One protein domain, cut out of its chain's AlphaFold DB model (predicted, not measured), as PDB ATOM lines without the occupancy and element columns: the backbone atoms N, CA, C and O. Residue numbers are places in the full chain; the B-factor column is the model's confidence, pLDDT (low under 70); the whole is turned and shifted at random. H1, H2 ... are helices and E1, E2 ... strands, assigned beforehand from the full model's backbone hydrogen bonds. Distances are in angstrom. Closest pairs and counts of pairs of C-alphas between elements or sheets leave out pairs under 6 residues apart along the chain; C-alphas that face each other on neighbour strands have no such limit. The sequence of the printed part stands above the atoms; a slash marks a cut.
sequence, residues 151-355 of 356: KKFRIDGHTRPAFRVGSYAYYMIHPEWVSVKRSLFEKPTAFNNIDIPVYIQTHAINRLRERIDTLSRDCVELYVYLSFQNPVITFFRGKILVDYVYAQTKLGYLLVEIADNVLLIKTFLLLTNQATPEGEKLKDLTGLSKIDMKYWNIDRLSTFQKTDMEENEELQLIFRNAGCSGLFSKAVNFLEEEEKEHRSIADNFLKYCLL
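AT A GLANCE: This is residues 151 to 355 of the 356 residues of an uncharacterized protein of Maribellus luteus (UniProt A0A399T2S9). Two lobes lie end to end along the longest axis: a strongly twisted sheet of eight strands that curls round helices H1 and H2, and a cluster of six shorter or similar helices, H3 to H8, gathered at one end of that sheet. The long strands E6, E7 and E8 run through the sheet lobe, and the hairpin of E1 and E2 lies at its end away from H8. The printed part has 205 residues, with eight named helices and eight named strands in the order E1 E2 E3 E4 H1 H2 E5 E6 E7 E8 H3 H4 H5 H6 H7 H8. The sheet is branched and mixed, with E4 and E8 as its parallel pair, and the class is mixed, helices and strands. The whole is compact, with a radius of gyration of the C-alphas of 18.2 A and spans of 53 by 38 by 30 A.

HOW THE PARTS SIT: The sheet's C-alphas lie up to 11.2 A off its best plane. E5, residues 233 to 236, E6, residues 239 to 246, E7, residues 249 to 259, and E8, residues 262 to 270, form a meander, each strand the antiparallel neighbour of the one before. Within hydrogen-bond range are N 234 and O 241 at 2.8 A, N 244 and O 252 at 2.9 A, and N 255 and O 267 at 2.9 A. E7 bends by 55 degrees at residue 252, and E8 by 51 degrees at residue 267. E4, residues 195 to 201, is the parallel neighbour of E8, with N 199 and O 263 2.8 A apart. On the other side of E4 lie E2, residues 158 to 164, with N 163 and O 200 2.9 A apart, and E3, residues 179 to 181, with N 180 and O 196 2.9 A apart; both are antiparallel to E4. E1, residues 151 to 155, forms a hairpin with E2, with N 153 and O 160 2.9 A apart. H1, residues 202 to 211, and H2, residues 217 to 227, are on the same face of the sheet. The closest C-alphas of H1 and E8, those of Ala 204 and Thr 267, are 3.7 A apart; those of H2 and E6, Ser 227 and Tyr 244, are 5.8 A apart. H1 and H2 touch, closest at the C-alphas of Arg 209 and Arg 217, 6.6 A, at a steep tilt of 68 degrees, only just short of about perpendicular, and run opposite ways. H7, residues 325 to 328, is on that face too, over none of the strands, at a height over the sheet of 5.6 A. It touches H5, residues 301 to 305, closest at the C-alphas of Phe 328 and Phe 304, 5.6 A. H3, residues 277 to 286, only grazes the sheet with its residues 277 to 279. H3 touches H6, residues 313 to 322, closest at the C-alphas of Leu 282 and Ala 322, 4.9 A, at a steep tilt of 45 degrees, opposite ways. H6 and H8, residues 346 to 353, only just touch, with 3 pairs of C-alphas within 8 A, the closest being Leu 315 and Leu 350 at 6.3 A. H4, residues 290 to 295, touches no helix and is not on the sheet. Every O i to N i+4 pair is within hydrogen-bond range in H1, H3, H5, H6 and H8, but 5 of 7 in H2 and 1 of 2 in H4; H7 is too short for such a pair.

IN THESE COORDINATES: E1 begins at C-alpha 151, (152.775, 146.908, 105.018). E7 is 29.0 A from first to last C-alpha, E8 23.5 A and E6 21.9 A; E8 ends at C-alpha 270, (169.116, 128.137, 112.499). H2 measures 15.8 A, H3 14.5 A, H1 14.3 A and H6 14.2 A. H8 ends at C-alpha 353, (186.056, 119.731, 112.331).

THE WHOLE: The two C-alphas farthest apart, those of Ile 173 and Leu 355, are 59.4 A apart. The printed part has no cut. The long links are E2 to E3, E3 to E4 and H7 to H8. The mean pLDDT of the printed part is 90.3; residues 188 to 191 and 331 to 343 are under 70.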
ATOM      1  N   LYS A 151     152.161 145.577 104.904       96.44
ATOM      2  CA  LYS A 151     152.775 146.908 105.018       96.44
ATOM      3  C   LYS A 151     154.149 146.911 104.337       96.44
ATOM      4  O   LYS A 151     154.813 145.882 104.234       96.44
ATOM      5  N   LYS A 152     154.563 148.058 103.795       96.06
ATOM      6  CA  LYS A 152     155.881 148.237 103.164       96.06
ATOM      7  C   LYS A 152     156.834 148.903 104.154       96.06
ATOM      8  O   LYS A 152     156.447 149.871 104.796       96.06
ATOM      9  N   PHE A 153     158.070 148.416 104.214       94.00
ATOM     10  CA  PHE A 153     159.119 148.912 105.109       94.00
ATOM     11  C   PHE A 153     160.382 149.243 104.316       94.00
ATOM     12  O   PHE A 153     160.679 148.571 103.324       94.00
ATOM     13  N   ARG A 154     161.131 150.269 104.738       91.12
ATOM     14  CA  ARG A 154     162.425 150.625 104.138       91.12
ATOM     15  C   ARG A 154     163.556 150.006 104.953       91.12
ATOM     16  O   ARG A 154     163.780 150.401 106.087       91.12
ATOM     17  N   ILE A 155     164.262 149.045 104.364       85.62
ATOM     18  CA  ILE A 155     165.303 148.247 105.027       85.62
ATOM     19  C   ILE A 155     166.511 148.202 104.105       85.62
ATOM     20  O   ILE A 155     166.380 147.834 102.935       85.62
ATOM     21  N   ASP A 156     167.669 148.613 104.620       83.50
ATOM     22  CA  ASP A 156     168.926 148.700 103.867       83.50
ATOM     23  C   ASP A 156     168.761 149.474 102.545       83.50
ATOM     24  O   ASP A 156     169.233 149.072 101.487       83.50
ATOM     25  N   GLY A 157     167.991 150.566 102.585       86.69
ATOM     26  CA  GLY A 157     167.700 151.402 101.416       86.69
ATOM     27  C   GLY A 157     166.617 150.864 100.471       86.69
ATOM     28  O   GLY A 157     166.127 151.633  99.646       86.69
ATOM     29  N   HIS A 158     166.170 149.617 100.626       90.00
ATOM     30  CA  HIS A 158     165.163 148.990  99.768       90.00
ATOM     31  C   HIS A 158     163.781 148.942 100.425       90.00
ATOM     32  O   HIS A 158     163.642 148.603 101.600       90.00
ATOM     33  N   THR A 159     162.732 149.210  99.648       92.75
ATOM     34  CA  THR A 159     161.352 148.995 100.095       92.75
ATOM     35  C   THR A 159     160.978 147.528  99.937       92.75
ATOM     36  O   THR A 159     160.983 146.996  98.827       92.75
ATOM     37  N   ARG A 160     160.633 146.867 101.041       93.19
ATOM     38  CA  ARG A 160     160.246 145.453 101.065       93.19
ATOM     39  C   ARG A 160     158.870 145.288 101.714       93.19
ATOM     40  O   ARG A 160     158.585 145.984 102.690       93.19
ATOM     41  N   PRO A 161     158.004 144.402 101.193       95.75
ATOM     42  CA  PRO A 161     156.755 144.071 101.863       95.75
ATOM     43  C   PRO A 161     157.026 143.223 103.109       95.75
ATOM     44  O   PRO A 161     157.954 142.408 103.139       95.75
ATOM     45  N   ALA A 162     156.185 143.400 104.119       97.81
ATOM     46  CA  ALA A 162     156.038 142.483 105.231       97.81
ATOM     47  C   ALA A 162     154.552 142.296 105.545       97.81
ATOM     48  O   ALA A 162     153.727 143.164 105.246       97.81
ATOM     49  N   PHE A 163     154.229 141.158 106.138       97.88
ATOM     50  CA  PHE A 163     152.864 140.701 106.360       97.88
ATOM     51  C   PHE A 163     152.603 140.588 107.849       97.88
ATOM     52  O   PHE A 163     153.479 140.137 108.588       97.88
ATOM     53  N   ARG A 164     151.431 141.024 108.300       97.50
ATOM     54  CA  ARG A 164     151.070 140.970 109.711       97.50
ATOM     55  C   ARG A 164     150.914 139.517 110.139       97.50
ATOM     56  O   ARG A 164     150.245 138.734 109.466       97.50
ATOM     57  N   VAL A 165     151.539 139.157 111.252       96.94
ATOM     58  CA  VAL A 165     151.447 137.808 111.812       96.94
ATOM     59  C   VAL A 165     150.137 137.694 112.583       96.94
ATOM     60  O   VAL A 165     149.823 138.530 113.430       96.94
ATOM     61  N   GLY A 166     149.360 136.661 112.287       93.62
ATOM     62  CA  GLY A 166     148.094 136.389 112.952       93.62
ATOM     63  C   GLY A 166     147.456 135.119 112.428       93.62
ATOM     64  O   GLY A 166     147.929 134.545 111.442       93.62
ATOM     65  N   SER A 167     146.385 134.692 113.086       89.94
ATOM     66  CA  SER A 167     145.659 133.490 112.696       89.94
ATOM     67  C   SER A 167     144.171 133.567 113.017       89.94
ATOM     68  O   SER A 167     143.752 134.387 113.825       89.94
ATOM     69  N   TYR A 168     143.362 132.720 112.385       90.00
ATOM     70  CA  TYR A 168     141.945 132.587 112.717       90.00
ATOM     71  C   TYR A 168     141.736 131.423 113.683       90.00
ATOM     72  O   TYR A 168     142.063 130.281 113.366       90.00
ATOM     73  N   ALA A 169     141.114 131.701 114.827       84.00
ATOM     74  CA  ALA A 169     140.454 130.672 115.621       84.00
ATOM     75  C   ALA A 169     139.022 130.448 115.103       84.00
ATOM     76  O   ALA A 169     138.384 131.382 114.615       84.00
ATOM     77  N   TYR A 170     138.491 129.226 115.247       78.62
ATOM     78  CA  TYR A 170     137.216 128.821 114.627       78.62
ATOM     79  C   TYR A 170     136.005 129.704 114.994       78.62
ATOM     80  O   TYR A 170     135.051 129.812 114.224       78.62
ATOM     81  N   TYR A 171     136.015 130.298 116.190       79.81
ATOM     82  CA  TYR A 171     134.909 131.094 116.729       79.81
ATOM     83  C   TYR A 171     135.029 132.587 116.410       79.81
ATOM     84  O   TYR A 171     134.090 133.346 116.655       79.81
ATOM     85  N   MET A 172     136.170 133.038 115.890       83.06
ATOM     86  CA  MET A 172     136.403 134.460 115.668       83.06
ATOM     87  C   MET A 172     135.843 134.899 114.318       83.06
ATOM     88  O   MET A 172     135.775 134.134 113.365       83.06
ATOM     89  N   ILE A 173     135.407 136.152 114.213       81.56
ATOM     90  CA  ILE A 173     135.001 136.748 112.926       81.56
ATOM     91  C   ILE A 173     136.210 137.394 112.236       81.56
ATOM     92  O   ILE A 173     136.268 137.461 111.009       81.56
ATOM     93  N   HIS A 174     137.191 137.811 113.031       87.06
ATOM     94  CA  HIS A 174     138.406 138.491 112.610       87.06
ATOM     95  C   HIS A 174     139.633 137.686 113.051       87.06
ATOM     96  O   HIS A 174     139.543 136.957 114.039       87.06
ATOM     97  N   PRO A 175     140.764 137.811 112.344       88.38
ATOM     98  CA  PRO A 175     141.985 137.128 112.734       88.38
ATOM     99  C   PRO A 175     142.515 137.709 114.047       88.38
ATOM    100  O   PRO A 175     142.461 138.918 114.288       88.38
ATOM    101  N   GLU A 176     143.059 136.836 114.882       92.12
ATOM    102  CA  GLU A 176     143.822 137.198 116.061       92.12
ATOM    103  C   GLU A 176     145.217 137.645 115.622       92.12
ATOM    104  O   GLU A 176     146.084 136.849 115.245       92.12
ATOM    105  N   TRP A 177     145.412 138.961 115.600       94.81
ATOM    106  CA  TRP A 177     146.683 139.559 115.226       94.81
ATOM    107  C   TRP A 177     147.668 139.544 116.386       94.81
ATOM    108  O   TRP A 177     147.388 140.075 117.460       94.81
ATOM    109  N   VAL A 178     148.873 139.049 116.122       95.81
ATOM    110  CA  VAL A 178     149.958 139.063 117.098       95.81
ATOM    111  C   VAL A 178     150.405 140.499 117.348       95.81
ATOM    112  O   VAL A 178     150.756 141.242 116.422       95.81
ATOM    113  N   SER A 179     150.427 140.872 118.623       96.75
ATOM    114  CA  SER A 179     151.019 142.111 119.116       96.75
ATOM    115  C   SER A 179     151.834 141.808 120.367       96.75
ATOM    116  O   SER A 179     151.510 140.886 121.110       96.75
ATOM    117  N   VAL A 180     152.897 142.571 120.593       96.50
ATOM    118  CA  VAL A 180     153.800 142.376 121.732       96.50
ATOM    119  C   VAL A 180     154.096 143.696 122.419       96.50
ATOM    120  O   VAL A 180     154.095 144.753 121.785       96.50
ATOM    121  N   LYS A 181     154.418 143.639 123.711       94.56
ATOM    122  CA  LYS A 181     154.855 144.815 124.464       94.56
ATOM    123  C   LYS A 181     156.201 145.304 123.938       94.56
ATOM    124  O   LYS A 181     157.192 144.577 123.980       94.56
ATOM    125  N   ARG A 182     156.262 146.562 123.495       94.38
ATOM    126  CA  ARG A 182     157.498 147.199 123.004       94.38
ATOM    127  C   ARG A 182     158.631 147.149 124.035       94.38
ATOM    128  O   ARG A 182     159.782 146.926 123.670       94.38
ATOM    129  N   SER A 183     158.300 147.295 125.315       92.94
ATOM    130  CA  SER A 183     159.230 147.215 126.450       92.94
ATOM    131  C   SER A 183     159.954 145.873 126.599       92.94
ATOM    132  O   SER A 183     160.944 145.821 127.320       92.94
ATOM    133  N   LEU A 184     159.504 144.806 125.931       92.44
ATOM    134  CA  LEU A 184     160.224 143.528 125.895       92.44
ATOM    135  C   LEU A 184     161.442 143.566 124.955       92.44
ATOM    136  O   LEU A 184     162.383 142.798 125.128       92.44
ATOM    137  N   PHE A 185     161.431 144.462 123.964       92.81
ATOM    138  CA  PHE A 185     162.419 144.529 122.877       92.81
ATOM    139  C   PHE A 185     163.319 145.773 122.962       92.81
ATOM    140  O   PHE A 185     164.329 145.864 122.268       92.81
ATOM    141  N   GLU A 186     162.984 146.725 123.827       87.25
ATOM    142  CA  GLU A 186     163.772 147.927 124.112       87.25
ATOM    143  C   GLU A 186     164.012 148.050 125.616       87.25
ATOM    144  O   GLU A 186     163.318 147.434 126.422       87.25
ATOM    145  N   LYS A 187     164.966 148.899 126.021       75.94
ATOM    146  CA  LYS A 187     165.108 149.242 127.441       75.94
ATOM    147  C   LYS A 187     163.768 149.786 127.968       75.94
ATOM    148  O   LYS A 187     163.212 150.691 127.335       75.94
ATOM    149  N   PRO A 188     163.256 149.280 129.105       67.75
ATOM    150  CA  PRO A 188     162.005 149.759 129.667       67.75
ATOM    151  C   PRO A 188     162.084 151.258 129.948       67.75
ATOM    152  O   PRO A 188     162.965 151.730 130.663       67.75
ATOM    153  N   THR A 189     161.146 152.010 129.387       68.69
ATOM    154  CA  THR A 189     160.886 153.403 129.754       68.69
ATOM    155  C   THR A 189     159.419 153.516 130.151       68.69
ATOM    156  O   THR A 189     158.600 152.699 129.723       68.69
ATOM    157  N   ALA A 190     159.062 154.540 130.933       65.38
ATOM    158  CA  ALA A 190     157.669 154.802 131.316       65.38
ATOM    159  C   ALA A 190     156.718 154.934 130.102       65.38
ATOM    160  O   ALA A 190     155.512 154.759 130.239       65.38
ATOM    161  N   PHE A 191     157.267 155.196 128.911       65.19
ATOM    162  CA  PHE A 191     156.535 155.434 127.667       65.19
ATOM    163  C   PHE A 191     156.484 154.219 126.722       65.19
ATOM    164  O   PHE A 191     155.747 154.248 125.741       65.19
ATOM    165  N   ASN A 192     157.211 153.133 127.016       70.88
ATOM    166  CA  ASN A 192     157.345 151.979 126.116       70.88
ATOM    167  C   ASN A 192     156.440 150.782 126.476       70.88
ATOM    168  O   ASN A 192     156.660 149.681 125.976       70.88
ATOM    169  N   ASN A 193     155.393 150.968 127.290       83.75
ATOM    170  CA  ASN A 193     154.424 149.910 127.632       83.75
ATOM    171  C   ASN A 193     153.252 149.798 126.629       83.75
ATOM    172  O   ASN A 193     152.113 149.517 127.007       83.75
ATOM    173  N   ILE A 194     153.521 150.065 125.352       91.50
ATOM    174  CA  ILE A 194     152.541 149.956 124.268       91.50
ATOM    175  C   ILE A 194     152.662 148.601 123.574       91.50
ATOM    176  O   ILE A 194     153.764 148.056 123.456       91.50
ATOM    177  N   ASP A 195     151.536 148.079 123.095       95.19
ATOM    178  CA  ASP A 195     151.533 146.926 122.200       95.19
ATOM    179  C   ASP A 195     151.850 147.385 120.777       95.19
ATOM    180  O   ASP A 195     151.252 148.336 120.268       95.19
ATOM    181  N   ILE A 196     152.805 146.715 120.140       96.50
ATOM    182  CA  ILE A 196     153.163 146.925 118.737       96.50
ATOM    183  C   ILE A 196     152.851 145.658 117.933       96.50
ATOM    184  O   ILE A 196     153.085 144.551 118.426       96.50
ATOM    185  N   PRO A 197     152.317 145.783 116.706       98.00
ATOM    186  CA  PRO A 197     151.986 144.628 115.885       98.00
ATOM    187  C   PRO A 197     153.254 143.938 115.376       98.00
ATOM    188  O   PRO A 197     154.277 144.587 115.139       98.00
ATOM    189  N   VAL A 198     153.167 142.627 115.154       98.44
ATOM    190  CA  VAL A 198     154.267 141.831 114.596       98.44
ATOM    191  C   VAL A 198     154.068 141.634 113.094       98.44
ATOM    192  O   VAL A 198     152.996 141.237 112.639       98.44
ATOM    193  N   TYR A 199     155.114 141.902 112.315       98.44
ATOM    194  CA  TYR A 199     155.147 141.725 110.864       98.44
ATOM    195  C   TYR A 199     156.331 140.849 110.455       98.44
ATOM    196  O   TYR A 199     157.398 140.919 111.057       98.44
ATOM    197  N   ILE A 200     156.178 140.065 109.389       98.25
ATOM    198  CA  ILE A 200     157.220 139.184 108.857       98.25
ATOM    199  C   ILE A 200     157.514 139.460 107.382       98.25
ATOM    200  O   ILE A 200     156.612 139.615 106.559       98.25
ATOM    201  N   GLN A 201     158.796 139.517 107.024       97.44
ATOM    202  CA  GLN A 201     159.216 139.670 105.632       97.44
ATOM    203  C   GLN A 201     159.123 138.353 104.852       97.44
ATOM    204  O   GLN A 201     159.452 137.289 105.373       97.44
ATOM    205  N   THR A 202     158.842 138.427 103.544       95.62
ATOM    206  CA  THR A 202     158.928 137.256 102.642       95.62
ATOM    207  C   THR A 202     160.292 136.571 102.712       95.62
ATOM    208  O   THR A 202     160.378 135.349 102.672       95.62
ATOM    209  N   HIS A 203     161.371 137.349 102.854       95.62
ATOM    210  CA  HIS A 203     162.716 136.796 102.997       95.62
ATOM    211  C   HIS A 203     162.853 135.909 104.241       95.62
ATOM    212  O   HIS A 203     163.471 134.850 104.158       95.62
ATOM    213  N   ALA A 204     162.263 136.315 105.367       97.31
ATOM    214  CA  ALA A 204     162.287 135.533 106.596       97.31
ATOM    215  C   ALA A 204     161.533 134.217 106.445       97.31
ATOM    216  O   ALA A 204     162.075 133.176 106.796       97.31
ATOM    217  N   ILE A 205     160.343 134.263 105.844       96.31
ATOM    218  CA  ILE A 205     159.536 133.074 105.557       96.31
ATOM    219  C   ILE A 205     160.310 132.100 104.663       96.31
ATOM    220  O   ILE A 205     160.402 130.916 104.970       96.31
ATOM    221  N   ASN A 206     160.923 132.594 103.586       96.06
ATOM    222  CA  ASN A 206     161.704 131.748 102.683       96.06
ATOM    223  C   ASN A 206     162.917 131.136 103.393       96.06
ATOM    224  O   ASN A 206     163.144 129.938 103.281       96.06
ATOM    225  N   ARG A 207     163.669 131.927 104.172       97.19
ATOM    226  CA  ARG A 207     164.804 131.421 104.962       97.19
ATOM    227  C   ARG A 207     164.386 130.401 106.012       97.19
ATOM    228  O   ARG A 207     165.154 129.487 106.280       97.19
ATOM    229  N   LEU A 208     163.208 130.563 106.600       97.19
ATOM    230  CA  LEU A 208     162.651 129.612 107.548       97.19
ATOM    231  C   LEU A 208     162.332 128.282 106.847       97.19
ATOM    232  O   LEU A 208     162.865 127.256 107.249       97.19
ATOM    233  N   ARG A 209     161.572 128.309 105.742       95.00
ATOM    234  CA  ARG A 209     161.225 127.107 104.956       95.00
ATOM    235  C   ARG A 209     162.445 126.392 104.368       95.00
ATOM    236  O   ARG A 209     162.485 125.174 104.340       95.00
ATOM    237  N   GLU A 210     163.444 127.139 103.898       95.62
ATOM    238  CA  GLU A 210     164.675 126.562 103.335       95.62
ATOM    239  C   GLU A 210     165.535 125.833 104.373       95.62
ATOM    240  O   GLU A 210     166.289 124.937 104.008       95.62
ATOM    241  N   ARG A 211     165.485 126.261 105.641       96.06
ATOM    242  CA  ARG A 211     166.336 125.723 106.713       96.06
ATOM    243  C   ARG A 211     165.618 124.727 107.609       96.06
ATOM    244  O   ARG A 211     166.279 123.917 108.242       96.06
ATOM    245  N   ILE A 212     164.295 124.805 107.683       95.19
ATOM    246  CA  ILE A 212     163.419 123.851 108.364       95.19
ATOM    247  C   ILE A 212     162.724 123.025 107.276       95.19
ATOM    248  O   ILE A 212     161.518 123.106 107.073       95.19
ATOM    249  N   ASP A 213     163.535 122.298 106.511       92.31
ATOM    250  CA  ASP A 213     163.169 121.670 105.237       92.31
ATOM    251  C   ASP A 213     162.610 120.246 105.372       92.31
ATOM    252  O   ASP A 213     162.317 119.587 104.376       92.31
ATOM    253  N   THR A 214     162.434 119.778 106.603       89.81
ATOM    254  CA  THR A 214     161.832 118.479 106.930       89.81
ATOM    255  C   THR A 214     160.424 118.582 107.496       89.81
ATOM    256  O   THR A 214     159.712 117.584 107.548       89.81
ATOM    257  N   LEU A 215     160.003 119.779 107.909       88.56
ATOM    258  CA  LEU A 215     158.654 120.019 108.403       88.56
ATOM    259  C   LEU A 215     157.754 120.496 107.268       88.56
ATOM    260  O   LEU A 215     158.196 121.192 106.349       88.56
ATOM    261  N   SER A 216     156.461 120.182 107.361       86.12
ATOM    262  CA  SER A 216     155.488 120.774 106.452       86.12
ATOM    263  C   SER A 216     155.502 122.294 106.595       86.12
ATOM    264  O   SER A 216     155.651 122.859 107.683       86.12
ATOM    265  N   ARG A 217     155.322 122.965 105.461       84.62
ATOM    266  CA  ARG A 217     155.255 124.423 105.372       84.62
ATOM    267  C   ARG A 217     154.276 125.027 106.387       84.62
ATOM    268  O   ARG A 217     154.596 126.009 107.052       84.62
ATOM    269  N   ASP A 218     153.117 124.403 106.490       83.38
ATOM    270  CA  ASP A 218     151.997 124.795 107.335       83.38
ATOM    271  C   ASP A 218     152.388 124.798 108.821       83.38
ATOM    272  O   ASP A 218     152.141 125.765 109.545       83.38
ATOM    273  N   CYS A 219     153.097 123.753 109.265       86.88
ATOM    274  CA  CYS A 219     153.667 123.697 110.609       86.88
ATOM    275  C   CYS A 219     154.685 124.820 110.815       86.88
ATOM    276  O   CYS A 219     154.630 125.540 111.808       86.88
ATOM    277  N   VAL A 220     155.607 125.000 109.872       91.25
ATOM    278  CA  VAL A 220     156.685 125.989 109.991       91.25
ATOM    279  C   VAL A 220     156.147 127.408 110.230       91.25
ATOM    280  O   VAL A 220     156.656 128.159 111.061       91.25
ATOM    281  N   GLU A 221     155.087 127.788 109.529       91.81
ATOM    282  CA  GLU A 221     154.508 129.126 109.652       91.81
ATOM    283  C   GLU A 221     153.656 129.297 110.919       91.81
ATOM    284  O   GLU A 221     153.727 130.350 111.557       91.81
ATOM    285  N   LEU A 222     152.932 128.256 111.350       91.75
ATOM    286  CA  LEU A 222     152.213 128.240 112.631       91.75
ATOM    287  C   LEU A 222     153.148 128.541 113.810       91.75
ATOM    288  O   LEU A 222     152.828 129.346 114.688       91.75
ATOM    289  N   TYR A 223     154.339 127.950 113.827       94.38
ATOM    290  CA  TYR A 223     155.269 128.163 114.931       94.38
ATOM    291  C   TYR A 223     155.888 129.568 114.951       94.38
ATOM    292  O   TYR A 223     156.340 130.007 116.008       94.38
ATOM    293  N   VAL A 224     155.809 130.341 113.857       96.25
ATOM    294  CA  VAL A 224     156.081 131.790 113.908       96.25
ATOM    295  C   VAL A 224     155.044 132.486 114.784       96.25
ATOM    296  O   VAL A 224     155.429 133.229 115.677       96.25
ATOM    297  N   TYR A 225     153.749 132.226 114.578       94.81
ATOM    298  CA  TYR A 225     152.677 132.784 115.413       94.81
ATOM    299  C   TYR A 225     152.871 132.422 116.892       94.81
ATOM    300  O   TYR A 225     152.833 133.298 117.757       94.81
ATOM    301  N   LEU A 226     153.151 131.146 117.180       93.81
ATOM    302  CA  LEU A 226     153.322 130.657 118.551       93.81
ATOM    303  C   LEU A 226     154.548 131.260 119.254       93.81
ATOM    304  O   LEU A 226     154.483 131.531 120.453       93.81
ATOM    305  N   SER A 227     155.626 131.551 118.517       96.38
ATOM    306  CA  SER A 227     156.856 132.147 119.069       96.38
ATOM    307  C   SER A 227     156.644 133.541 119.680       96.38
ATOM    308  O   SER A 227     157.462 133.992 120.477       96.38
ATOM    309  N   PHE A 228     155.549 134.230 119.343       96.75
ATOM    310  CA  PHE A 228     155.233 135.562 119.874       96.75
ATOM    311  C   PHE A 228     154.089 135.584 120.890       96.75
ATOM    312  O   PHE A 228     153.799 136.649 121.425       96.75
ATOM    313  N   GLN A 229     153.468 134.438 121.194       92.44
ATOM    314  CA  GLN A 229     152.471 134.348 122.268       92.44
ATOM    315  C   GLN A 229     153.125 134.533 123.643       92.44
ATOM    316  O   GLN A 229     152.599 135.234 124.498       92.44
ATOM    317  N   ASN A 230     154.311 133.944 123.831       92.88
ATOM    318  CA  ASN A 230     155.147 134.104 125.022       92.88
ATOM    319  C   ASN A 230     156.623 134.145 124.588       92.88
ATOM    320  O   ASN A 230     157.311 133.126 124.666       92.88
ATOM    321  N   PRO A 231     157.103 135.279 124.045       96.38
ATOM    322  CA  PRO A 231     158.405 135.332 123.395       96.38
ATOM    323  C   PRO A 231     159.549 135.192 124.404       96.38
ATOM    324  O   PRO A 231     159.629 135.938 125.380       96.38
ATOM    325  N   VAL A 232     160.481 134.284 124.114       97.44
ATOM    326  CA  VAL A 232     161.791 134.226 124.777       97.44
ATOM    327  C   VAL A 232     162.768 135.049 123.947       97.44
ATOM    328  O   VAL A 232     162.942 134.799 122.754       97.44
ATOM    329  N   ILE A 233     163.360 136.071 124.567       97.56
ATOM    330  CA  ILE A 233     164.131 137.106 123.872       97.56
ATOM    331  C   ILE A 233     165.594 137.038 124.294       97.56
ATOM    332  O   ILE A 233     165.920 137.104 125.479       97.56
ATOM    333  N   THR A 234     166.475 136.987 123.301       97.12
ATOM    334  CA  THR A 234     167.925 137.014 123.471       97.12
ATOM    335  C   THR A 234     168.508 138.245 122.779       97.12
ATOM    336  O   THR A 234     168.335 138.443 121.575       97.12
ATOM    337  N   PHE A 235     169.239 139.072 123.529       96.69
ATOM    338  CA  PHE A 235     170.020 140.182 122.979       96.69
ATOM    339  C   PHE A 235     171.447 139.715 122.712       96.69
ATOM    340  O   PHE A 235     172.169 139.353 123.639       96.69
ATOM    341  N   PHE A 236     171.876 139.738 121.451       96.88
ATOM    342  CA  PHE A 236     173.173 139.194 121.057       96.88
ATOM    343  C   PHE A 236     173.834 140.046 119.976       96.88
ATOM    344  O   PHE A 236     173.272 140.248 118.902       96.88
ATOM    345  N   ARG A 237     175.037 140.568 120.258       95.12
ATOM    346  CA  ARG A 237     175.832 141.403 119.331       95.12
ATOM    347  C   ARG A 237     175.020 142.545 118.688       95.12
ATOM    348  O   ARG A 237     175.083 142.771 117.481       95.12
ATOM    349  N   GLY A 238     174.215 143.235 119.499       93.94
ATOM    350  CA  GLY A 238     173.358 144.342 119.053       93.94
ATOM    351  C   GLY A 238     172.116 143.924 118.257       93.94
ATOM    352  O   GLY A 238     171.426 144.784 117.719       93.94
ATOM    353  N   LYS A 239     171.822 142.624 118.170       96.44
ATOM    354  CA  LYS A 239     170.622 142.072 117.535       96.44
ATOM    355  C   LYS A 239     169.639 141.580 118.584       96.44
ATOM    356  O   LYS A 239     170.043 141.200 119.683       96.44
ATOM    357  N   ILE A 240     168.365 141.544 118.204       97.75
ATOM    358  CA  ILE A 240     167.292 140.994 119.024       97.75
ATOM    359  C   ILE A 240     166.811 139.707 118.365       97.75
ATOM    360  O   ILE A 240     166.418 139.698 117.196       97.75
ATOM    361  N   LEU A 241     166.902 138.614 119.106       98.56
ATOM    362  CA  LEU A 241     166.573 137.275 118.653       98.56
ATOM    363  C   LEU A 241     165.387 136.770 119.468       98.56
ATOM    364  O   LEU A 241     165.413 136.849 120.693       98.56
ATOM    365  N   VAL A 242     164.361 136.259 118.795       98.69
ATOM    366  CA  VAL A 242     163.242 135.561 119.443       98.69
ATOM    367  C   VAL A 242     163.386 134.080 119.164       98.69
ATOM    368  O   VAL A 242     163.580 133.708 118.004       98.69
ATOM    369  N   ASP A 243     163.311 133.251 120.197       98.44
ATOM    370  CA  ASP A 243     163.397 131.802 120.038       98.44
ATOM    371  C   ASP A 243     162.313 131.305 119.076       98.44
ATOM    372  O   ASP A 243     161.134 131.630 119.214       98.44
ATOM    373  N   TYR A 244     162.719 130.486 118.111       98.19
ATOM    374  CA  TYR A 244     161.813 129.698 117.291       98.19
ATOM    375  C   TYR A 244     161.829 128.261 117.811       98.19
ATOM    376  O   TYR A 244     162.825 127.539 117.670       98.19
ATOM    377  N   VAL A 245     160.730 127.865 118.448       95.38
ATOM    378  CA  VAL A 245     160.599 126.593 119.165       95.38
ATOM    379  C   VAL A 245     159.557 125.731 118.474       95.38
ATOM    380  O   VAL A 245     158.424 126.164 118.330       95.38
ATOM    381  N   TYR A 246     159.913 124.505 118.101       91.50
ATOM    382  CA  TYR A 246     158.993 123.495 117.581       91.50
ATOM    383  C   TYR A 246     158.918 122.325 118.559       91.50
ATOM    384  O   TYR A 246     159.962 121.815 118.958       91.50
ATOM    385  N   ALA A 247     157.716 121.887 118.951       86.56
ATOM    386  CA  ALA A 247     157.531 120.766 119.887       86.56
ATOM    387  C   ALA A 247     158.466 120.840 121.119       86.56
ATOM    388  O   ALA A 247     159.183 119.893 121.436       86.56
ATOM    389  N   GLN A 248     158.505 122.006 121.781       88.38
ATOM    390  CA  GLN A 248     159.370 122.310 122.942       88.38
ATOM    391  C   GLN A 248     160.885 122.304 122.664       88.38
ATOM    392  O   GLN A 248     161.690 122.504 123.570       88.38
ATOM    393  N   THR A 249     161.290 122.122 121.411       92.81
ATOM    394  CA  THR A 249     162.685 122.117 120.981       92.81
ATOM    395  C   THR A 249     163.012 123.421 120.263       92.81
ATOM    396  O   THR A 249     162.407 123.751 119.243       92.81
ATOM    397  N   LYS A 250     163.986 124.182 120.769       96.12
ATOM    398  CA  LYS A 250     164.496 125.368 120.073       96.12
ATOM    399  C   LYS A 250     165.254 124.933 118.819       96.12
ATOM    400  O   LYS A 250     166.207 124.167 118.920       96.12
ATOM    401  N   LEU A 251     164.841 125.425 117.652       97.25
ATOM    402  CA  LEU A 251     165.485 125.117 116.365       97.25
ATOM    403  C   LEU A 251     166.285 126.298 115.811       97.25
ATOM    404  O   LEU A 251     167.146 126.131 114.947       97.25
ATOM    405  N   GLY A 252     166.028 127.503 116.307       98.12
ATOM    406  CA  GLY A 252     166.736 128.693 115.872       98.12
ATOM    407  C   GLY A 252     166.113 129.954 116.437       98.12
ATOM    408  O   GLY A 252     165.443 129.922 117.465       98.12
ATOM    409  N   TYR A 253     166.314 131.053 115.721       98.75
ATOM    410  CA  TYR A 253     165.848 132.371 116.108       98.75
ATOM    411  C   TYR A 253     165.191 133.107 114.946       98.75
ATOM    412  O   TYR A 253     165.658 133.069 113.804       98.75
ATOM    413  N   LEU A 254     164.154 133.869 115.264       98.75
ATOM    414  CA  LEU A 254     163.630 134.932 114.423       98.75
ATOM    415  C   LEU A 254     164.401 136.214 114.754       98.75
ATOM    416  O   LEU A 254     164.332 136.721 115.874       98.75
ATOM    417  N   LEU A 255     165.165 136.733 113.790       98.44
ATOM    418  CA  LEU A 255     165.850 138.018 113.935       98.44
ATOM    419  C   LEU A 255     164.833 139.143 113.752       98.44
ATOM    420  O   LEU A 255     164.251 139.269 112.668       98.44
ATOM    421  N   VAL A 256     164.675 139.973 114.781       98.25
ATOM    422  CA  VAL A 256     163.687 141.054 114.801       98.25
ATOM    423  C   VAL A 256     164.323 142.430 114.981       98.25
ATOM    424  O   VAL A 256     165.409 142.571 115.541       98.25
ATOM    425  N   GLU A 257     163.623 143.458 114.510       96.00
ATOM    426  CA  GLU A 257     163.911 144.864 114.801       96.00
ATOM    427  C   GLU A 257     162.607 145.647 114.970       96.00
ATOM    428  O   GLU A 257     161.569 145.246 114.445       96.00
ATOM    429  N   ILE A 258     162.648 146.777 115.673       94.69
ATOM    430  CA  ILE A 258     161.513 147.702 115.704       94.69
ATOM    431  C   ILE A 258     161.678 148.714 114.572       94.69
ATOM    432  O   ILE A 258     162.686 149.416 114.503       94.69
ATOM    433  N   ALA A 259     160.672 148.809 113.703       92.31
ATOM    434  CA  ALA A 259     160.633 149.754 112.589       92.31
ATOM    435  C   ALA A 259     159.212 150.305 112.426       92.31
ATOM    436  O   ALA A 259     158.250 149.546 112.442       92.31
ATOM    437  N   ASP A 260     159.055 151.623 112.282       90.88
ATOM    438  CA  ASP A 260     157.750 152.276 112.072       90.88
ATOM    439  C   ASP A 260     156.648 151.817 113.054       90.88
ATOM    440  O   ASP A 260     155.512 151.542 112.645       90.88
ATOM    441  N   ASN A 261     157.004 151.711 114.344       93.12
ATOM    442  CA  ASN A 261     156.157 151.232 115.447       93.12
ATOM    443  C   ASN A 261     155.591 149.812 115.262       93.12
ATOM    444  O   ASN A 261     154.520 149.504 115.780       93.12
ATOM    445  N   VAL A 262     156.301 148.939 114.548       96.62
ATOM    446  CA  VAL A 262     156.012 147.501 114.487       96.62
ATOM    447  C   VAL A 262     157.240 146.709 114.910       96.62
ATOM    448  O   VAL A 262     158.363 147.201 114.781       96.62
ATOM    449  N   LEU A 263     157.038 145.471 115.355       97.88
ATOM    450  CA  LEU A 263     158.121 144.500 115.450       97.88
ATOM    451  C   LEU A 263     158.234 143.751 114.119       97.88
ATOM    452  O   LEU A 263     157.313 143.044 113.713       97.88
ATOM    453  N   LEU A 264     159.354 143.917 113.428       98.25
ATOM    454  CA  LEU A 264     159.596 143.351 112.112       98.25
ATOM    455  C   LEU A 264     160.549 142.153 112.192       98.25
ATOM    456  O   LEU A 264     161.708 142.296 112.570       98.25
ATOM    457  N   ILE A 265     160.091 140.989 111.739       98.56
ATOM    458  CA  ILE A 265     160.893 139.775 111.573       98.56
ATOM    459  C   ILE A 265     161.599 139.821 110.215       98.56
ATOM    460  O   ILE A 265     160.964 139.721 109.158       98.56
ATOM    461  N   LYS A 266     162.928 139.952 110.245       97.50
ATOM    462  CA  LYS A 266     163.761 140.166 109.050       97.50
ATOM    463  C   LYS A 266     164.242 138.878 108.406       97.50
ATOM    464  O   LYS A 266     164.328 138.770 107.184       97.50
ATOM    465  N   THR A 267     164.615 137.903 109.229       97.69
ATOM    466  CA  THR A 267     165.133 136.614 108.768       97.69
ATOM    467  C   THR A 267     164.985 135.546 109.849       97.69
ATOM    468  O   THR A 267     164.796 135.871 111.019       97.69
ATOM    469  N   PHE A 268     165.098 134.282 109.458       98.56
ATOM    470  CA  PHE A 268     165.261 133.159 110.377       98.56
ATOM    471  C   PHE A 268     166.733 132.751 110.426       98.56
ATOM    472  O   PHE A 268     167.394 132.752 109.390       98.56
ATOM    473  N   LEU A 269     167.245 132.379 111.596       98.31
ATOM    474  CA  LEU A 269     168.604 131.891 111.824       98.31
ATOM    475  C   LEU A 269     168.527 130.525 112.517       98.31
ATOM    476  O   LEU A 269     168.090 130.457 113.659       98.31
ATOM    477  N   LEU A 270     168.962 129.450 111.853       98.19
ATOM    478  CA  LEU A 270     169.116 128.137 112.499       98.19
ATOM    479  C   LEU A 270     170.183 128.224 113.608       98.19
ATOM    480  O   LEU A 270     171.079 129.063 113.498       98.19
ATOM    481  N   LEU A 271     170.124 127.369 114.636       98.12
ATOM    482  CA  LEU A 271     171.083 127.393 115.760       98.12
ATOM    483  C   LEU A 271     172.556 127.329 115.340       98.12
ATOM    484  O   LEU A 271     173.404 127.923 115.987       98.12
ATOM    485  N   THR A 272     172.883 126.668 114.236       97.50
ATOM    486  CA  THR A 272     174.263 126.613 113.728       97.50
ATOM    487  C   THR A 272     174.742 127.917 113.096       97.50
ATOM    488  O   THR A 272     175.923 128.068 112.801       97.50
ATOM    489  N   ASN A 273     173.859 128.888 112.857       97.25
ATOM    490  CA  ASN A 273     174.225 130.124 112.188       97.25
ATOM    491  C   ASN A 273     175.125 130.994 113.082       97.25
ATOM    492  O   ASN A 273     174.729 131.356 114.184       97.25
ATOM    493  N   GLN A 274     176.273 131.448 112.571       95.12
ATOM    494  CA  GLN A 274     177.240 132.290 113.308       95.12
ATOM    495  C   GLN A 274     176.689 133.628 113.846       95.12
ATOM    496  O   GLN A 274     177.356 134.316 114.614       95.12
ATOM    497  N   ALA A 275     175.500 134.059 113.411       95.94
ATOM    498  CA  ALA A 275     174.814 135.220 113.975       95.94
ATOM    499  C   ALA A 275     173.971 134.891 115.225       95.94
ATOM    500  O   ALA A 275     173.252 135.773 115.696       95.94
ATOM    501  N   THR A 276     174.054 133.663 115.733       97.81
ATOM    502  CA  THR A 276     173.405 133.179 116.959       97.81
ATOM    503  C   THR A 276     174.461 132.846 118.022       97.81
ATOM    504  O   THR A 276     175.608 132.578 117.648       97.81
ATOM    505  N   PRO A 277     174.108 132.853 119.322       98.25
ATOM    506  CA  PRO A 277     175.028 132.446 120.387       98.25
ATOM    507  C   PRO A 277     175.582 131.030 120.186       98.25
ATOM    508  O   PRO A 277     176.782 130.801 120.323       98.25
ATOM    509  N   GLU A 278     174.717 130.089 119.812       98.44
ATOM    510  CA  GLU A 278     175.072 128.689 119.597       98.44
ATOM    511  C   GLU A 278     175.993 128.510 118.389       98.44
ATOM    512  O   GLU A 278     176.993 127.800 118.465       98.44
ATOM    513  N   GLY A 279     175.712 129.198 117.281       97.38
ATOM    514  CA  GLY A 279     176.538 129.120 116.081       97.38
ATOM    515  C   GLY A 279     177.900 129.800 116.232       97.38
ATOM    516  O   GLY A 279     178.861 129.364 115.601       97.38
ATOM    517  N   GLU A 280     178.014 130.842 117.067       97.06
ATOM    518  CA  GLU A 280     179.320 131.386 117.465       97.06
ATOM    519  C   GLU A 280     180.105 130.350 118.276       97.06
ATOM    520  O   GLU A 280     181.231 130.022 117.915       97.06
ATOM    521  N   LYS A 281     179.479 129.750 119.292       97.81
ATOM    522  CA  LYS A 281     180.129 128.721 120.109       97.81
ATOM    523  C   LYS A 281     180.532 127.489 119.296       97.81
ATOM    524  O   LYS A 281     181.592 126.919 119.528       97.81
ATOM    525  N   LEU A 282     179.710 127.080 118.329       97.06
ATOM    526  CA  LEU A 282     180.036 125.989 117.413       97.06
ATOM    527  C   LEU A 282     181.276 126.319 116.581       97.06
ATOM    528  O   LEU A 282     182.152 125.471 116.446       97.06
ATOM    529  N   LYS A 283     181.366 127.546 116.052       95.81
ATOM    530  CA  LYS A 283     182.555 128.010 115.333       95.81
ATOM    531  C   LYS A 283     183.790 127.949 116.231       95.81
ATOM    532  O   LYS A 283     184.809 127.438 115.789       95.81
ATOM    533  N   ASP A 284     183.698 128.424 117.469       96.19
ATOM    534  CA  ASP A 284     184.834 128.417 118.399       96.19
ATOM    535  C   ASP A 284     185.318 126.993 118.726       96.19
ATOM    536  O   ASP A 284     186.501 126.788 118.973       96.19
ATOM    537  N   LEU A 285     184.417 126.004 118.701       95.88
ATOM    538  CA  LEU A 285     184.739 124.594 118.944       95.88
ATOM    539  C   LEU A 285     185.298 123.846 117.723       95.88
ATOM    540  O   LEU A 285     185.861 122.773 117.904       95.88
ATOM    541  N   THR A 286     185.084 124.341 116.501       94.81
ATOM    542  CA  THR A 286     185.304 123.555 115.263       94.81
ATOM    543  C   THR A 286     186.043 124.297 114.150       94.81
ATOM    544  O   THR A 286     186.267 123.723 113.092       94.81
ATOM    545  N   GLY A 287     186.300 125.597 114.304       93.94
ATOM    546  CA  GLY A 287     186.847 126.453 113.244       93.94
ATOM    547  C   GLY A 287     185.862 126.788 112.110       93.94
ATOM    548  O   GLY A 287     186.137 127.671 111.294       93.94
ATOM    549  N   LEU A 288     184.674 126.165 112.067       93.25
ATOM    550  CA  LEU A 288     183.764 126.216 110.916       93.25
ATOM    551  C   LEU A 288     183.389 127.638 110.482       93.25
ATOM    552  O   LEU A 288     182.727 128.404 111.198       93.25
ATOM    553  N   SER A 289     183.721 127.975 109.237       92.19
ATOM    554  CA  SER A 289     183.294 129.207 108.591       92.19
ATOM    555  C   SER A 289     181.861 129.100 108.049       92.19
ATOM    556  O   SER A 289     181.257 128.035 107.929       92.19
ATOM    557  N   LYS A 290     181.297 130.242 107.645       90.00
ATOM    558  CA  LYS A 290     179.983 130.292 106.988       90.00
ATOM    559  C   LYS A 290     179.961 129.522 105.658       90.00
ATOM    560  O   LYS A 290     178.890 129.096 105.228       90.00
ATOM    561  N   ILE A 291     181.103 129.419 104.977       91.62
ATOM    562  CA  ILE A 291     181.217 128.679 103.715       91.62
ATOM    563  C   ILE A 291     181.145 127.181 104.010       91.62
ATOM    564  O   ILE A 291     180.375 126.480 103.358       91.62
ATOM    565  N   ASP A 292     181.826 126.733 105.060       92.31
ATOM    566  CA  ASP A 292     181.862 125.324 105.462       92.31
ATOM    567  C   ASP A 292     180.489 124.861 105.939       92.31
ATOM    568  O   ASP A 292     180.022 123.795 105.547       92.31
ATOM    569  N   MET A 293     179.771 125.714 106.683       91.31
ATOM    570  CA  MET A 293     178.390 125.437 107.092       91.31
ATOM    571  C   MET A 293     177.472 125.128 105.905       91.31
ATOM    572  O   MET A 293     176.629 124.237 105.989       91.31
ATOM    573  N   LYS A 294     177.641 125.855 104.796       91.31
ATOM    574  CA  LYS A 294     176.889 125.610 103.561       91.31
ATOM    575  C   LYS A 294     177.386 124.376 102.822       91.31
ATOM    576  O   LYS A 294     176.570 123.637 102.291       91.31
ATOM    577  N   TYR A 295     178.700 124.171 102.764       93.00
ATOM    578  CA  TYR A 295     179.299 123.007 102.112       93.00
ATOM    579  C   TYR A 295     178.791 121.702 102.742       93.00
ATOM    580  O   TYR A 295     178.327 120.810 102.037       93.00
ATOM    581  N   TRP A 296     178.776 121.649 104.073       93.06
ATOM    582  CA  TRP A 296     178.267 120.518 104.847       93.06
ATOM    583  C   TRP A 296     176.742 120.526 105.031       93.06
ATOM    584  O   TRP A 296     176.198 119.616 105.644       93.06
ATOM    585  N   ASN A 297     176.035 121.538 104.508       94.00
ATOM    586  CA  ASN A 297     174.592 121.757 104.681       94.00
ATOM    587  C   ASN A 297     174.115 121.742 106.146       94.00
ATOM    588  O   ASN A 297     172.940 121.506 106.418       94.00
ATOM    589  N   ILE A 298     174.986 122.037 107.112       94.81
ATOM    590  CA  ILE A 298     174.602 122.136 108.530       94.81
ATOM    591  C   ILE A 298     173.821 123.427 108.829       94.81
ATOM    592  O   ILE A 298     173.528 123.724 109.984       94.81
ATOM    593  N   ASP A 299     173.468 124.206 107.801       95.25
ATOM    594  CA  ASP A 299     172.492 125.291 107.857       95.25
ATOM    595  C   ASP A 299     171.050 124.840 107.548       95.25
ATOM    596  O   ASP A 299     170.166 125.697 107.460       95.25
ATOM    597  N   ARG A 300     170.805 123.522 107.443       95.62
ATOM    598  CA  ARG A 300     169.492 122.889 107.232       95.62
ATOM    599  C   ARG A 300     169.191 121.814 108.271       95.62
ATOM    600  O   ARG A 300     170.078 121.065 108.673       95.62
ATOM    601  N   LEU A 301     167.925 121.705 108.664       94.75
ATOM    602  CA  LEU A 301     167.448 120.730 109.639       94.75
ATOM    603  C   LEU A 301     167.549 119.292 109.110       94.75
ATOM    604  O   LEU A 301     167.901 118.394 109.874       94.75
ATOM    605  N   SER A 302     167.330 119.074 107.808       92.31
ATOM    606  CA  SER A 302     167.440 117.746 107.193       92.31
ATOM    607  C   SER A 302     168.782 117.074 107.436       92.31
ATOM    608  O   SER A 302     168.836 115.858 107.581       92.31
ATOM    609  N   THR A 303     169.865 117.847 107.503       92.44
ATOM    610  CA  THR A 303     171.212 117.318 107.729       92.44
ATOM    611  C   THR A 303     171.314 116.626 109.084       92.44
ATOM    612  O   THR A 303     171.951 115.588 109.186       92.44
ATOM    613  N   PHE A 304     170.617 117.121 110.104       92.75
ATOM    614  CA  PHE A 304     170.621 116.526 111.443       92.75
ATOM    615  C   PHE A 304     169.670 115.334 111.571       92.75
ATOM    616  O   PHE A 304     169.909 114.448 112.383       92.75
ATOM    617  N   GLN A 305     168.597 115.301 110.776       88.25
ATOM    618  CA  GLN A 305     167.525 114.306 110.909       88.25
ATOM    619  C   GLN A 305     167.625 113.135 109.925       88.25
ATOM    620  O   GLN A 305     167.122 112.045 110.203       88.25
ATOM    621  N   LYS A 306     168.241 113.364 108.760       87.56
ATOM    622  CA  LYS A 306     168.291 112.406 107.645       87.56
ATOM    623  C   LYS A 306     169.686 111.813 107.406       87.56
ATOM    624  O   LYS A 306     169.836 111.014 106.491       87.56
ATOM    625  N   THR A 307     170.694 112.163 108.205       88.75
ATOM    626  CA  THR A 307     172.064 111.624 108.080       88.75
ATOM    627  C   THR A 307     172.472 110.819 109.315       88.75
ATOM    628  O   THR A 307     171.719 110.741 110.285       88.75
ATOM    629  N   ASP A 308     173.669 110.234 109.278       90.88
ATOM    630  CA  ASP A 308     174.296 109.490 110.379       90.88
ATOM    631  C   ASP A 308     174.918 110.393 111.465       90.88
ATOM    632  O   ASP A 308     175.546 109.899 112.398       90.88
ATOM    633  N   MET A 309     174.741 111.720 111.402       90.31
ATOM    634  CA  MET A 309     175.305 112.633 112.409       90.31
ATOM    635  C   MET A 309     174.778 112.383 113.829       90.31
ATOM    636  O   MET A 309     175.503 112.640 114.788       90.31
ATOM    637  N   GLU A 310     173.541 111.893 113.984       88.56
ATOM    638  CA  GLU A 310     173.006 111.486 115.294       88.56
ATOM    639  C   GLU A 310     173.727 110.233 115.828       88.56
ATOM    640  O   GLU A 310     173.785 110.022 117.031       88.56
ATOM    641  N   GLU A 311     174.313 109.396 114.981       90.25
ATOM    642  CA  GLU A 311     174.926 108.130 115.410       90.25
ATOM    643  C   GLU A 311     176.376 108.316 115.882       90.25
ATOM    644  O   GLU A 311     176.920 107.470 116.591       90.25
ATOM    645  N   ASN A 312     176.999 109.449 115.547       93.38
ATOM    646  CA  ASN A 312     178.364 109.770 115.944       93.38
ATOM    647  C   ASN A 312     178.390 110.526 117.289       93.38
ATOM    648  O   ASN A 312     178.057 111.713 117.374       93.38
ATOM    649  N   GLU A 313     178.809 109.833 118.352       93.81
ATOM    650  CA  GLU A 313     178.829 110.358 119.727       93.81
ATOM    651  C   GLU A 313     179.717 111.603 119.895       93.81
ATOM    652  O   GLU A 313     179.377 112.515 120.656       93.81
ATOM    653  N   GLU A 314     180.835 111.672 119.172       94.31
ATOM    654  CA  GLU A 314     181.783 112.785 119.261       94.31
ATOM    655  C   GLU A 314     181.211 114.058 118.622       94.31
ATOM    656  O   GLU A 314     181.226 115.129 119.236       94.31
ATOM    657  N   LEU A 315     180.592 113.939 117.442       94.00
ATOM    658  CA  LEU A 315     179.847 115.042 116.832       94.00
ATOM    659  C   LEU A 315     178.699 115.500 117.727       94.00
ATOM    660  O   LEU A 315     178.556 116.702 117.972       94.00
ATOM    661  N   GLN A 316     177.903 114.569 118.256       93.88
ATOM    662  CA  GLN A 316     176.836 114.911 119.192       93.88
ATOM    663  C   GLN A 316     177.356 115.727 120.379       93.88
ATOM    664  O   GLN A 316     176.708 116.695 120.794       93.88
ATOM    665  N   LEU A 317     178.516 115.358 120.927       95.69
ATOM    666  CA  LEU A 317     179.131 116.075 122.035       95.69
ATOM    667  C   LEU A 317     179.519 117.505 121.634       95.69
ATOM    668  O   LEU A 317     179.201 118.438 122.374       95.69
ATOM    669  N   ILE A 318     180.117 117.702 120.454       96.38
ATOM    670  CA  ILE A 318     180.451 119.033 119.917       96.38
ATOM    671  C   ILE A 318     179.192 119.909 119.819       96.38
ATOM    672  O   ILE A 318     179.152 121.010 120.375       96.38
ATOM    673  N   PHE A 319     178.125 119.418 119.181       96.56
ATOM    674  CA  PHE A 319     176.886 120.190 119.025       96.56
ATOM    675  C   PHE A 319     176.168 120.430 120.354       96.56
ATOM    676  O   PHE A 319     175.620 121.512 120.566       96.56
ATOM    677  N   ARG A 320     176.179 119.464 121.277       96.44
ATOM    678  CA  ARG A 320     175.629 119.640 122.627       96.44
ATOM    679  C   ARG A 320     176.377 120.729 123.381       96.44
ATOM    680  O   ARG A 320     175.742 121.609 123.957       96.44
ATOM    681  N   ASN A 321     177.705 120.711 123.321       97.62
ATOM    682  CA  ASN A 321     178.541 121.729 123.944       97.62
ATOM    683  C   ASN A 321     178.294 123.109 123.326       97.62
ATOM    684  O   ASN A 321     178.286 124.097 124.059       97.62
ATOM    685  N   ALA A 322     178.011 123.185 122.023       97.62
ATOM    686  CA  ALA A 322     177.609 124.418 121.349       97.62
ATOM    687  C   ALA A 322     176.190 124.911 121.711       97.62
ATOM    688  O   ALA A 322     175.886 126.077 121.491       97.62
ATOM    689  N   GLY A 323     175.328 124.064 122.291       97.19
ATOM    690  CA  GLY A 323     173.916 124.377 122.564       97.19
ATOM    691  C   GLY A 323     172.953 124.016 121.421       97.19
ATOM    692  O   GLY A 323     171.786 124.391 121.451       97.19
ATOM    693  N   CYS A 324     173.415 123.253 120.430       96.81
ATOM    694  CA  CYS A 324     172.669 122.852 119.232       96.81
ATOM    695  C   CYS A 324     171.979 121.481 119.347       96.81
ATOM    696  O   CYS A 324     171.508 120.950 118.343       96.81
ATOM    697  N   SER A 325     171.920 120.874 120.537       92.69
ATOM    698  CA  SER A 325     171.417 119.500 120.722       92.69
ATOM    699  C   SER A 325     169.977 119.296 120.242       92.69
ATOM    700  O   SER A 325     169.636 118.207 119.788       92.69
ATOM    701  N   GLY A 326     169.146 120.342 120.284       90.75
ATOM    702  CA  GLY A 326     167.762 120.287 119.816       90.75
ATOM    703  C   GLY A 326     167.611 119.886 118.344       90.75
ATOM    704  O   GLY A 326     166.598 119.304 117.973       90.75
ATOM    705  N   LEU A 327     168.628 120.117 117.508       93.94
ATOM    706  CA  LEU A 327     168.569 119.781 116.081       93.94
ATOM    707  C   LEU A 327     168.496 118.265 115.818       93.94
ATOM    708  O   LEU A 327     167.977 117.861 114.783       93.94
ATOM    709  N   PHE A 328     168.941 117.439 116.770       91.31
ATOM    710  CA  PHE A 328     168.863 115.973 116.706       91.31
ATOM    711  C   PHE A 328     167.571 115.404 117.316       91.31
ATOM    712  O   PHE A 328     167.404 114.194 117.428       91.31
ATOM    713  N   SER A 329     166.647 116.257 117.771       85.62
ATOM    714  CA  SER A 329     165.452 115.805 118.488       85.62
ATOM    715  C   SER A 329     164.493 115.026 117.581       85.62
ATOM    716  O   SER A 329     163.959 115.555 116.603       85.62
ATOM    717  N   LYS A 330     164.178 113.787 117.976       75.81
ATOM    718  CA  LYS A 330     163.169 112.943 117.310       75.81
ATOM    719  C   LYS A 330     161.745 113.483 117.440       75.81
ATOM    720  O   LYS A 330     160.909 113.171 116.600       75.81
ATOM    721  N   ALA A 331     161.471 114.345 118.427       68.06
ATOM    722  CA  ALA A 331     160.177 115.025 118.562       68.06
ATOM    723  C   ALA A 331     159.859 115.950 117.370       68.06
ATOM    724  O   ALA A 331     158.736 116.426 117.228       68.06
ATOM    725  N   VAL A 332     160.846 116.205 116.509       63.62
ATOM    726  CA  VAL A 332     160.724 117.021 115.303       63.62
ATOM    727  C   VAL A 332     160.413 116.161 114.055       63.62
ATOM    728  O   VAL A 332     160.059 116.709 113.019       63.62
ATOM    729  N   ASN A 333     160.437 114.823 114.149       61.09
ATOM    730  CA  ASN A 333     160.200 113.879 113.038       61.09
ATOM    731  C   ASN A 333     158.747 113.353 112.990       61.09
ATOM    732  O   ASN A 333     158.519 112.148 112.994       61.09
ATOM    733  N   PHE A 334     157.744 114.237 112.993       52.84
ATOM    734  CA  PHE A 334     156.327 113.818 113.047       52.84
ATOM    735  C   PHE A 334     155.705 113.420 111.698       52.84
ATOM    736  O   PHE A 334     154.575 112.937 111.678       52.84
ATOM    737  N   LEU A 335     156.400 113.631 110.580       48.59
ATOM    738  CA  LEU A 335     155.901 113.275 109.253       48.59
ATOM    739  C   LEU A 335     156.692 112.074 108.748       48.59
ATOM    740  O   LEU A 335     157.891 112.212 108.545       48.59
ATOM    741  N   GLU A 336     155.969 110.951 108.668       45.00
ATOM    742  CA  GLU A 336     156.232 109.636 108.059       45.00
ATOM    743  C   GLU A 336     157.701 109.212 107.879       45.00
ATOM    744  O   GLU A 336     158.530 109.932 107.332       45.00
ATOM    745  N   GLU A 337     157.999 107.981 108.302       44.09
ATOM    746  CA  GLU A 337     159.232 107.246 108.002       44.09
ATOM    747  C   GLU A 337     159.388 107.046 106.478       44.09
ATOM    748  O   GLU A 337     159.278 105.939 105.961       44.09
ATOM    749  N   GLU A 338     159.626 108.115 105.718       49.84
ATOM    750  CA  GLU A 338     160.267 107.988 104.418       49.84
ATOM    751  C   GLU A 338     161.643 107.371 104.667       49.84
ATOM    752  O   GLU A 338     162.369 107.810 105.570       49.84
ATOM    753  N   GLU A 339     161.982 106.336 103.891       48.84
ATOM    754  CA  GLU A 339     163.288 105.684 103.931       48.84
ATOM    755  C   GLU A 339     164.371 106.759 104.004       48.84
ATOM    756  O   GLU A 339     164.529 107.577 103.092       48.84
ATOM    757  N   LYS A 340     165.096 106.794 105.128       51.81
ATOM    758  CA  LYS A 340     166.247 107.675 105.262       51.81
ATOM    759  C   LYS A 340     167.174 107.330 104.099       51.81
ATOM    760  O   LYS A 340     167.740 106.239 104.071       51.81
ATOM    761  N   GLU A 341     167.379 108.259 103.165       53.34
ATOM    762  CA  GLU A 341     168.619 108.272 102.393       53.34
ATOM    763  C   GLU A 341     169.731 108.439 103.430       53.34
ATOM    764  O   GLU A 341     170.077 109.560 103.796       53.34
ATOM    765  N   HIS A 342     170.239 107.331 103.973       58.03
ATOM    766  CA  HIS A 342     171.372 107.324 104.885       58.03
ATOM    767  C   HIS A 342     172.598 107.797 104.113       58.03
ATOM    768  O   HIS A 342     173.388 107.024 103.574       58.03
ATOM    769  N   ARG A 343     172.740 109.119 104.026       69.25
ATOM    770  CA  ARG A 343     173.963 109.761 103.581       69.25
ATOM    771  C   ARG A 343     174.924 109.697 104.749       69.25
ATOM    772  O   ARG A 343     174.746 110.426 105.722       69.25
ATOM    773  N   SER A 344     175.911 108.816 104.640       84.81
ATOM    774  CA  SER A 344     176.982 108.743 105.622       84.81
ATOM    775  C   SER A 344     177.941 109.914 105.418       84.81
ATOM    776  O   SER A 344     178.695 109.960 104.441       84.81
ATOM    777  N   ILE A 345     177.843 110.912 106.295       91.06
ATOM    778  CA  ILE A 345     178.662 112.130 106.259       91.06
ATOM    779  C   ILE A 345     179.391 112.382 107.580       91.06
ATOM    780  O   ILE A 345     180.354 113.151 107.576       91.06
ATOM    781  N   ALA A 346     178.964 111.748 108.676       90.94
ATOM    782  CA  ALA A 346     179.428 112.028 110.028       90.94
ATOM    783  C   ALA A 346     180.954 111.952 110.156       90.94
ATOM    784  O   ALA A 346     181.582 112.936 110.535       90.94
ATOM    785  N   ASP A 347     181.575 110.843 109.755       91.38
ATOM    786  CA  ASP A 347     183.023 110.659 109.916       91.38
ATOM    787  C   ASP A 347     183.850 111.664 109.105       91.38
ATOM    788  O   ASP A 347     184.881 112.155 109.567       91.38
ATOM    789  N   ASN A 348     183.409 111.988 107.887       92.50
ATOM    790  CA  ASN A 348     184.101 112.962 107.043       92.50
ATOM    791  C   ASN A 348     183.953 114.380 107.599       92.50
ATOM    792  O   ASN A 348     184.914 115.148 107.587       92.50
ATOM    793  N   PHE A 349     182.767 114.712 108.111       93.56
ATOM    794  CA  PHE A 349     182.512 115.993 108.754       93.56
ATOM    795  C   PHE A 349     183.285 116.133 110.070       93.56
ATOM    796  O   PHE A 349     183.905 117.164 110.305       93.56
ATOM    797  N   LEU A 350     183.326 115.088 110.900       93.38
ATOM    798  CA  LEU A 350     184.096 115.073 112.142       93.38
ATOM    799  C   LEU A 350     185.587 115.264 111.871       93.38
ATOM    800  O   LEU A 350     186.203 116.139 112.471       93.38
ATOM    801  N   LYS A 351     186.151 114.517 110.912       92.81
ATOM    802  CA  LYS A 351     187.542 114.717 110.482       92.81
ATOM    803  C   LYS A 351     187.790 116.164 110.070       92.81
ATOM    804  O   LYS A 351     188.796 116.728 110.465       92.81
ATOM    805  N   TYR A 352     186.872 116.770 109.318       93.19
ATOM    806  CA  TYR A 352     186.981 118.173 108.921       93.19
ATOM    807  C   TYR A 352     186.993 119.129 110.125       93.19
ATOM    808  O   TYR A 352     187.826 120.026 110.170       93.19
ATOM    809  N   CYS A 353     186.119 118.917 111.113       90.44
ATOM    810  CA  CYS A 353     186.056 119.731 112.331       90.44
ATOM    811  C   CYS A 353     187.303 119.618 113.223       90.44
ATOM    812  O   CYS A 353     187.549 120.515 114.022       90.44
ATOM    813  N   LEU A 354     188.047 118.512 113.130       88.31
ATOM    814  CA  LEU A 354     189.220 118.223 113.964       88.31
ATOM    815  C   LEU A 354     190.561 118.522 113.269       88.31
ATOM    816  O   LEU A 354     191.611 118.267 113.851       88.31
ATOM    817  N   LEU A 355     190.551 119.003 112.022       76.38
ATOM    818  CA  LEU A 355     191.752 119.195 111.195       76.38
ATOM    819  C   LEU A 355     192.467 120.550 111.396       76.38
ATOM    820  O   LEU A 355     193.211 120.972 110.509       76.38
TER     821      LEU A 355